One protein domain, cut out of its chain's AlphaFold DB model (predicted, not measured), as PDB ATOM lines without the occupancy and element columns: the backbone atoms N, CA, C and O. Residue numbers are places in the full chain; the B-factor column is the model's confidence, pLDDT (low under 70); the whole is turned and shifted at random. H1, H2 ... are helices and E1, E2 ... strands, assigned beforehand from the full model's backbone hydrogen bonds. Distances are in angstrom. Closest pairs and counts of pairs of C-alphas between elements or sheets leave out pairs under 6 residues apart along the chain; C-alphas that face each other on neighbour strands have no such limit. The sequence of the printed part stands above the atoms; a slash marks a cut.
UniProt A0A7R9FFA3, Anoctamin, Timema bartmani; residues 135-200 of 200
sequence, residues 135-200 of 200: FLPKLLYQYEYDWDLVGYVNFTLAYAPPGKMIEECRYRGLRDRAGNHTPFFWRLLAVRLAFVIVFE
ATOM      1  N   PHE A 135     272.285 287.288 361.196       92.62
ATOM      2  CA  PHE A 135     272.128 287.772 362.564       92.62
ATOM      3  C   PHE A 135     270.692 287.611 363.088       92.62
ATOM      4  O   PHE A 135     270.474 286.891 364.060       92.62
ATOM      5  N   LEU A 136     269.701 288.210 362.416       93.81
ATOM      6  CA  LEU A 136     268.303 288.157 362.863       93.81
ATOM      7  C   LEU A 136     267.680 286.748 362.819       93.81
ATOM      8  O   LEU A 136     267.029 286.374 363.793       93.81
ATOM      9  N   PRO A 137     267.867 285.937 361.755       93.44
ATOM     10  CA  PRO A 137     267.365 284.562 361.734       93.44
ATOM     11  C   PRO A 137     267.909 283.689 362.870       93.44
ATOM     12  O   PRO A 137     267.146 282.939 363.478       93.44
ATOM     13  N   LYS A 138     269.209 283.801 363.179       93.56
ATOM     14  CA  LYS A 138     269.834 283.069 364.287       93.56
ATOM     15  C   LYS A 138     269.314 283.545 365.637       93.56
ATOM     16  O   LYS A 138     268.971 282.710 366.462       93.56
ATOM     17  N   LEU A 139     269.198 284.859 365.829       93.88
ATOM     18  CA  LEU A 139     268.673 285.442 367.063       93.88
ATOM     19  C   LEU A 139     267.235 284.980 367.339       93.88
ATOM     20  O   LEU A 139     266.917 284.572 368.452       93.88
ATOM     21  N   LEU A 140     266.371 284.995 366.317       94.19
ATOM     22  CA  LEU A 140     264.990 284.535 366.455       94.19
ATOM     23  C   LEU A 140     264.919 283.031 366.763       94.19
ATOM     24  O   LEU A 140     264.118 282.616 367.596       94.19
ATOM     25  N   TYR A 141     265.772 282.220 366.132       93.31
ATOM     26  CA  TYR A 141     265.850 280.788 366.422       93.31
ATOM     27  C   TYR A 141     266.316 280.507 367.855       93.31
ATOM     28  O   TYR A 141     265.728 279.664 368.529       93.31
ATOM     29  N   GLN A 142     267.328 281.237 368.332       94.06
ATOM     30  CA  GLN A 142     267.814 281.131 369.711       94.06
ATOM     31  C   GLN A 142     266.735 281.465 370.735       94.06
ATOM     32  O   GLN A 142     266.642 280.813 371.770       94.06
ATOM     33  N   TYR A 143     265.912 282.465 370.426       93.00
ATOM     34  CA  TYR A 143     264.824 282.889 371.291       93.00
ATOM     35  C   TYR A 143     263.642 281.904 371.307       93.00
ATOM     36  O   TYR A 143     263.056 281.678 372.362       93.00
ATOM     37  N   GLU A 144     263.263 281.334 370.157       90.75
ATOM     38  CA  GLU A 144     262.069 280.476 370.050       90.75
ATOM     39  C   GLU A 144     262.328 278.983 370.305       90.75
ATOM     40  O   GLU A 144     261.410 278.285 370.736       90.75
ATOM     41  N   TYR A 145     263.532 278.480 370.014       88.69
ATOM     42  CA  TYR A 145     263.821 277.041 370.008       88.69
ATOM     43  C   TYR A 145     264.947 276.654 370.963       88.69
ATOM     44  O   TYR A 145     264.698 275.942 371.934       88.69
ATOM     45  N   ASP A 146     266.180 277.069 370.665       85.81
ATOM     46  CA  ASP A 146     267.364 276.619 371.399       85.81
ATOM     47  C   ASP A 146     268.501 277.646 371.320       85.81
ATOM     48  O   ASP A 146     268.946 278.029 370.231       85.81
ATOM     49  N   TRP A 147     269.002 278.057 372.485       88.00
ATOM     50  CA  TRP A 147     270.050 279.065 372.631       88.00
ATOM     51  C   TRP A 147     271.387 278.621 372.015       88.00
ATOM     52  O   TRP A 147     272.132 279.459 371.493       88.00
ATOM     53  N   ASP A 148     271.659 277.311 371.993       89.44
ATOM     54  CA  ASP A 148     272.916 276.731 371.501       89.44
ATOM     55  C   ASP A 148     272.953 276.556 369.967       89.44
ATOM     56  O   ASP A 148     273.936 276.054 369.418       89.44
ATOM     57  N   LEU A 149     271.906 276.988 369.241       91.00
ATOM     58  CA  LEU A 149     271.791 276.889 367.770       91.00
ATOM     59  C   LEU A 149     271.891 275.448 367.225       91.00
ATOM     60  O   LEU A 149     272.104 275.242 366.020       91.00
ATOM     61  N   VAL A 150     271.717 274.440 368.081       92.25
ATOM     62  CA  VAL A 150     271.810 273.029 367.700       92.25
ATOM     63  C   VAL A 150     270.694 272.704 366.709       92.25
ATOM     64  O   VAL A 150     269.513 272.822 366.998       92.25
ATOM     65  N   GLY A 151     271.071 272.301 365.493       91.06
ATOM     66  CA  GLY A 151     270.105 271.971 364.441       91.06
ATOM     67  C   GLY A 151     269.573 273.162 363.631       91.06
ATOM     68  O   GLY A 151     268.761 272.935 362.733       91.06
ATOM     69  N   TYR A 152     270.076 274.389 363.835       92.50
ATOM     70  CA  TYR A 152     269.670 275.582 363.067       92.50
ATOM     71  C   TYR A 152     269.726 275.363 361.547       92.50
ATOM     72  O   TYR A 152     268.772 275.652 360.825       92.50
ATOM     73  N   VAL A 153     270.816 274.775 361.042       92.06
ATOM     74  CA  VAL A 153     270.965 274.505 359.601       92.06
ATOM     75  C   VAL A 153     269.865 273.565 359.107       92.06
ATOM     76  O   VAL A 153     269.258 273.831 358.075       92.06
ATOM     77  N   ASN A 154     269.552 272.512 359.866       91.38
ATOM     78  CA  ASN A 154     268.501 271.559 359.511       91.38
ATOM     79  C   ASN A 154     267.114 272.225 359.490       91.38
ATOM     80  O   ASN A 154     266.311 271.924 358.614       91.38
ATOM     81  N   PHE A 155     266.862 273.169 360.403       90.00
ATOM     82  CA  PHE A 155     265.623 273.947 360.464       90.00
ATOM     83  C   PHE A 155     265.465 274.937 359.295       90.00
ATOM     84  O   PHE A 155     264.375 275.091 358.753       90.00
ATOM     85  N   THR A 156     266.545 275.597 358.870       91.62
ATOM     86  CA  THR A 156     266.498 276.592 357.773       91.62
ATOM     87  C   THR A 156     266.323 276.003 356.367       91.62
ATOM     88  O   THR A 156     266.146 276.751 355.397       91.62
ATOM     89  N   LEU A 157     266.416 274.680 356.234       92.31
ATOM     90  CA  LEU A 157     266.357 273.968 354.965       92.31
ATOM     91  C   LEU A 157     264.936 273.462 354.681       92.31
ATOM     92  O   LEU A 157     264.378 272.687 355.452       92.31
ATOM     93  N   ALA A 158     264.387 273.829 353.523       91.25
ATOM     94  CA  ALA A 158     263.126 273.300 353.010       91.25
ATOM     95  C   ALA A 158     263.362 272.127 352.056       91.25
ATOM     96  O   ALA A 158     264.363 272.071 351.339       91.25
ATOM     97  N   TYR A 159     262.392 271.215 352.005       89.00
ATOM     98  CA  TYR A 159     262.367 270.115 351.043       89.00
ATOM     99  C   TYR A 159     261.878 270.591 349.674       89.00
ATOM    100  O   TYR A 159     260.939 271.386 349.575       89.00
ATOM    101  N   ALA A 160     262.501 270.088 348.608       85.88
ATOM    102  CA  ALA A 160     261.998 270.298 347.259       85.88
ATOM    103  C   ALA A 160     260.634 269.614 347.048       85.88
ATOM    104  O   ALA A 160     260.376 268.560 347.634       85.88
ATOM    105  N   PRO A 161     259.752 270.196 346.214       84.19
ATOM    106  CA  PRO A 161     258.455 269.603 345.926       84.19
ATOM    107  C   PRO A 161     258.609 268.241 345.226       84.19
ATOM    108  O   PRO A 161     259.531 268.067 344.416       84.19
ATOM    109  N   PRO A 162     257.699 267.292 345.501       80.69
ATOM    110  CA  PRO A 162     257.778 265.944 344.952       80.69
ATOM    111  C   PRO A 162     257.685 265.968 343.420       80.69
ATOM    112  O   PRO A 162     256.904 266.725 342.845       80.69
ATOM    113  N   GLY A 163     258.497 265.140 342.757       79.12
ATOM    114  CA  GLY A 163     258.466 264.956 341.299       79.12
ATOM    115  C   GLY A 163     259.357 265.893 340.475       79.12
ATOM    116  O   GLY A 163     259.352 265.786 339.252       79.12
ATOM    117  N   LYS A 164     260.139 266.791 341.095       76.19
ATOM    118  CA  LYS A 164     261.123 267.624 340.367       76.19
ATOM    119  C   LYS A 164     262.535 267.035 340.296       76.19
ATOM    120  O   LYS A 164     263.298 267.436 339.424       76.19
ATOM    121  N   MET A 165     262.895 266.137 341.211       80.31
ATOM    122  CA  MET A 165     264.243 265.569 341.360       80.31
ATOM    123  C   MET A 165     264.147 264.061 341.636       80.31
ATOM    124  O   MET A 165     263.143 263.606 342.182       80.31
ATOM    125  N   ILE A 166     265.183 263.307 341.250       80.50
ATOM    126  CA  ILE A 166     265.287 261.846 341.460       80.50
ATOM    127  C   ILE A 166     265.511 261.517 342.947       80.50
ATOM    128  O   ILE A 166     265.014 260.508 343.439       80.50
ATOM    129  N   GLU A 167     266.208 262.399 343.670       84.69
ATOM    130  CA  GLU A 167     266.499 262.279 345.101       84.69
ATOM    131  C   GLU A 167     265.886 263.444 345.894       84.69
ATOM    132  O   GLU A 167     265.687 264.548 345.367       84.69
ATOM    133  N   GLU A 168     265.602 263.214 347.181       83.56
ATOM    134  CA  GLU A 168     265.166 264.275 348.090       83.56
ATOM    135  C   GLU A 168     266.292 265.296 348.281       83.56
ATOM    136  O   GLU A 168     267.297 265.036 348.941       83.56
ATOM    137  N   CYS A 169     266.109 266.495 347.731       88.56
ATOM    138  CA  CYS A 169     267.035 267.603 347.912       88.56
ATOM    139  C   CYS A 169     266.447 268.674 348.831       88.56
ATOM    140  O   CYS A 169     265.228 268.871 348.930       88.56
ATOM    141  N   ARG A 170     267.350 269.390 349.498       90.38
ATOM    142  CA  ARG A 170     267.017 270.503 350.378       90.38
ATOM    143  C   ARG A 170     267.599 271.794 349.836       90.38
ATOM    144  O   ARG A 170     268.728 271.814 349.353       90.38
ATOM    145  N   TYR A 171     266.840 272.872 349.943       90.31
ATOM    146  CA  TYR A 171     267.282 274.208 349.570       90.31
ATOM    147  C   TYR A 171     267.041 275.171 350.722       90.31
ATOM    148  O   TYR A 171     266.209 274.939 351.601       90.31
ATOM    149  N   ARG A 172     267.782 276.274 350.722       90.12
ATOM    150  CA  ARG A 172     267.619 277.305 351.738       90.12
ATOM    151  C   ARG A 172     266.273 278.003 351.549       90.12
ATOM    152  O   ARG A 172     266.064 278.699 350.557       90.12
ATOM    153  N   GLY A 173     265.368 277.817 352.501       87.38
ATOM    154  CA  GLY A 173     264.017 278.348 352.420       87.38
ATOM    155  C   GLY A 173     263.202 277.966 353.646       87.38
ATOM    156  O   GLY A 173     263.257 276.837 354.109       87.38
ATOM    157  N   LEU A 174     262.424 278.910 354.164       88.75
ATOM    158  CA  LEU A 174     261.531 278.694 355.304       88.75
ATOM    159  C   LEU A 174     260.149 278.278 354.784       88.75
ATOM    160  O   LEU A 174     259.195 279.060 354.807       88.75
ATOM    161  N   ARG A 175     260.084 277.077 354.201       89.81
ATOM    162  CA  ARG A 175     258.885 276.528 353.554       89.81
ATOM    163  C   ARG A 175     258.593 275.105 354.012       89.81
ATOM    164  O   ARG A 175     259.509 274.313 354.215       89.81
ATOM    165  N   ASP A 176     257.309 274.791 354.100       86.69
ATOM    166  CA  ASP A 176     256.817 273.446 354.387       86.69
ATOM    167  C   ASP A 176     256.991 272.506 353.187       86.69
ATOM    168  O   ASP A 176     257.199 272.944 352.053       86.69
ATOM    169  N   ARG A 177     256.814 271.193 353.407       83.38
ATOM    170  CA  ARG A 177     256.851 270.172 352.336       83.38
ATOM    171  C   ARG A 177     255.832 270.423 351.216       83.38
ATOM    172  O   ARG A 177     256.065 270.024 350.081       83.38
ATOM    173  N   ALA A 178     254.723 271.100 351.523       83.38
ATOM    174  CA  ALA A 178     253.710 271.502 350.546       83.38
ATOM    175  C   ALA A 178     254.105 272.749 349.723       83.38
ATOM    176  O   ALA A 178     253.392 273.121 348.797       83.38
ATOM    177  N   GLY A 179     255.224 273.408 350.050       82.44
ATOM    178  CA  GLY A 179     255.709 274.619 349.380       82.44
ATOM    179  C   GLY A 179     255.202 275.940 349.973       82.44
ATOM    180  O   GLY A 179     255.617 277.004 349.512       82.44
ATOM    181  N   ASN A 180     254.357 275.893 351.006       89.31
ATOM    182  CA  ASN A 180     253.838 277.079 351.690       89.31
ATOM    183  C   ASN A 180     254.875 277.687 352.647       89.31
ATOM    184  O   ASN A 180     255.743 276.987 353.164       89.31
ATOM    185  N   HIS A 181     254.790 278.997 352.882       90.69
ATOM    186  CA  HIS A 181     255.658 279.696 353.832       90.69
ATOM    187  C   HIS A 181     255.303 279.335 355.278       90.69
ATOM    188  O   HIS A 181     254.133 279.388 355.655       90.69
ATOM    189  N   THR A 182     256.316 279.022 356.090       91.31
ATOM    190  CA  THR A 182     256.110 278.692 357.505       91.31
ATOM    191  C   THR A 182     255.716 279.934 358.317       91.31
ATOM    192  O   THR A 182     256.083 281.055 357.952       91.31
ATOM    193  N   PRO A 183     255.035 279.790 359.469       91.25
ATOM    194  CA  PRO A 183     254.781 280.916 360.376       91.25
ATOM    195  C   PRO A 183     256.067 281.637 360.809       91.25
ATOM    196  O   PRO A 183     256.079 282.860 360.950       91.25
ATOM    197  N   PHE A 184     257.170 280.891 360.944       92.00
ATOM    198  CA  PHE A 184     258.493 281.435 361.248       92.00
ATOM    199  C   PHE A 184     258.973 282.433 360.185       92.00
ATOM    200  O   PHE A 184     259.553 283.458 360.528       92.00
ATOM    201  N   PHE A 185     258.687 282.195 358.897       93.69
ATOM    202  CA  PHE A 185     259.023 283.139 357.827       93.69
ATOM    203  C   PHE A 185     258.370 284.510 358.045       93.69
ATOM    204  O   PHE A 185     259.039 285.535 357.930       93.69
ATOM    205  N   TRP A 186     257.081 284.534 358.393       94.62
ATOM    206  CA  TRP A 186     256.345 285.779 358.617       94.62
ATOM    207  C   TRP A 186     256.807 286.510 359.878       94.62
ATOM    208  O   TRP A 186     256.959 287.729 359.852       94.62
ATOM    209  N   ARG A 187     257.105 285.774 360.955       94.69
ATOM    210  CA  ARG A 187     257.705 286.349 362.171       94.69
ATOM    211  C   ARG A 187     259.081 286.940 361.890       94.69
ATOM    212  O   ARG A 187     259.339 288.078 362.263       94.69
ATOM    213  N   LEU A 188     259.931 286.216 361.165       94.56
ATOM    214  CA  LEU A 188     261.241 286.708 360.755       94.56
ATOM    215  C   LEU A 188     261.128 287.967 359.890       94.56
ATOM    216  O   LEU A 188     261.904 288.900 360.067       94.56
ATOM    217  N   LEU A 189     260.163 288.016 358.968       94.88
ATOM    218  CA  LEU A 189     259.918 289.204 358.155       94.88
ATOM    219  C   LEU A 189     259.496 290.401 359.021       94.88
ATOM    220  O   LEU A 189     260.028 291.493 358.838       94.88
ATOM    221  N   ALA A 190     258.599 290.192 359.987       95.81
ATOM    222  CA  ALA A 190     258.184 291.234 360.923       95.81
ATOM    223  C   ALA A 190     259.363 291.742 361.768       95.81
ATOM    224  O   ALA A 190     259.558 292.949 361.873       95.81
ATOM    225  N   VAL A 191     260.196 290.838 362.296       95.81
ATOM    226  CA  VAL A 191     261.405 291.188 363.061       95.81
ATOM    227  C   VAL A 191     262.410 291.951 362.199       95.81
ATOM    228  O   VAL A 191     262.988 292.925 362.665       95.81
ATOM    229  N   ARG A 192     262.596 291.564 360.932       95.75
ATOM    230  CA  ARG A 192     263.461 292.286 359.985       95.75
ATOM    231  C   ARG A 192     263.004 293.719 359.760       95.75
ATOM    232  O   ARG A 192     263.828 294.623 359.817       95.75
ATOM    233  N   LEU A 193     261.712 293.926 359.523       95.25
ATOM    234  CA  LEU A 193     261.157 295.265 359.318       95.25
ATOM    235  C   LEU A 193     261.214 296.100 360.602       95.25
ATOM    236  O   LEU A 193     261.629 297.253 360.555       95.25
ATOM    237  N   ALA A 194     260.874 295.506 361.748       95.56
ATOM    238  CA  ALA A 194     260.977 296.168 363.046       95.56
ATOM    239  C   ALA A 194     262.423 296.567 363.370       95.56
ATOM    240  O   ALA A 194     262.657 297.673 363.845       95.56
ATOM    241  N   PHE A 195     263.396 295.703 363.065       95.31
ATOM    242  CA  PHE A 195     264.811 296.012 363.247       95.31
ATOM    243  C   PHE A 195     265.237 297.223 362.419       95.31
ATOM    244  O   PHE A 195     265.907 298.092 362.956       95.31
ATOM    245  N   VAL A 196     264.836 297.309 361.145       94.38
ATOM    246  CA  VAL A 196     265.182 298.463 360.298       94.38
ATOM    247  C   VAL A 196     264.621 299.763 360.882       94.38
ATOM    248  O   VAL A 196     265.359 300.734 360.951       94.38
ATOM    249  N   ILE A 197     263.377 299.761 361.373       93.94
ATOM    250  CA  ILE A 197     262.741 300.945 361.984       93.94
ATOM    251  C   ILE A 197     263.436 301.373 363.285       93.94
ATOM    252  O   ILE A 197     263.465 302.553 363.599       93.94
ATOM    253  N   VAL A 198     263.950 300.422 364.070       94.38
ATOM    254  CA  VAL A 198     264.663 300.713 365.330       94.38
ATOM    255  C   VAL A 198     266.124 301.110 365.083       94.38
ATOM    256  O   VAL A 198     266.735 301.759 365.927       94.38
ATOM    257  N   PHE A 199     266.705 300.656 363.971       91.25
ATOM    258  CA  PHE A 199     268.092 300.922 363.599       91.25
ATOM    259  C   PHE A 199     268.276 302.283 362.913       91.25
ATOM    260  O   PHE A 199     269.351 302.869 363.044       91.25
ATOM    261  N   GLU A 200     267.269 302.738 362.162       84.12
ATOM    262  CA  GLU A 200     267.177 304.106 361.622       84.12
ATOM    263  C   GLU A 200     267.013 305.144 362.742       84.12
ATOM    264  O   GLU A 200     267.740 306.163 362.684       84.12
TER     265      GLU A 200
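This is residues 135 to 200 of the 200 residues of the protein "Anoctamin" of Timema bartmani (UniProt A0A7R9FFA3). An antiparallel hairpin, E1 and E2, lies toward one end of an elongated model, and the long helix H3 runs to the other end; H1 packs on H3, and short H2 leads into E1. The printed part has 66 residues, with named elements in the order H1, H2, E1, E2, H3, mostly helix. It is loose, with a radius of gyration of the C-alphas of 14.0 A and spans of 46 by 25 by 16 A.

E1 is residues 157 to 159 and E2 170 to 172. H2 is 152 to 156. H1, 135 to 144, spans 14.5 A from C-alpha 135 at (272.128, 287.772, 362.564). H3, 183 to 199, spans 24.2 A to C-alpha 199 at (268.092, 300.922, 363.599).

In the hairpin, N 158 and O 171 are 2.9 A apart, within hydrogen-bond range. H1 and H2 are close but not clearly touching, with the C-alphas of Tyr 141 and Tyr 152 closest at 7.3 A. H1 touches H3, whose residues 188 to 192 alone take part; the closest C-alphas, Pro 137 and Leu 188, are 6.6 A apart. Their tilt is steep, 56 degrees, opposite ways. H2 and H3 are apart. In H1, H2 and H3 every O i to N i+4 pair is within hydrogen-bond range.

The C-alphas farthest apart, Ile 166 and Glu 200, are 46.9 A apart. The printed part has no cut, no link is long, and no printed residue is under 70 in pLDDT.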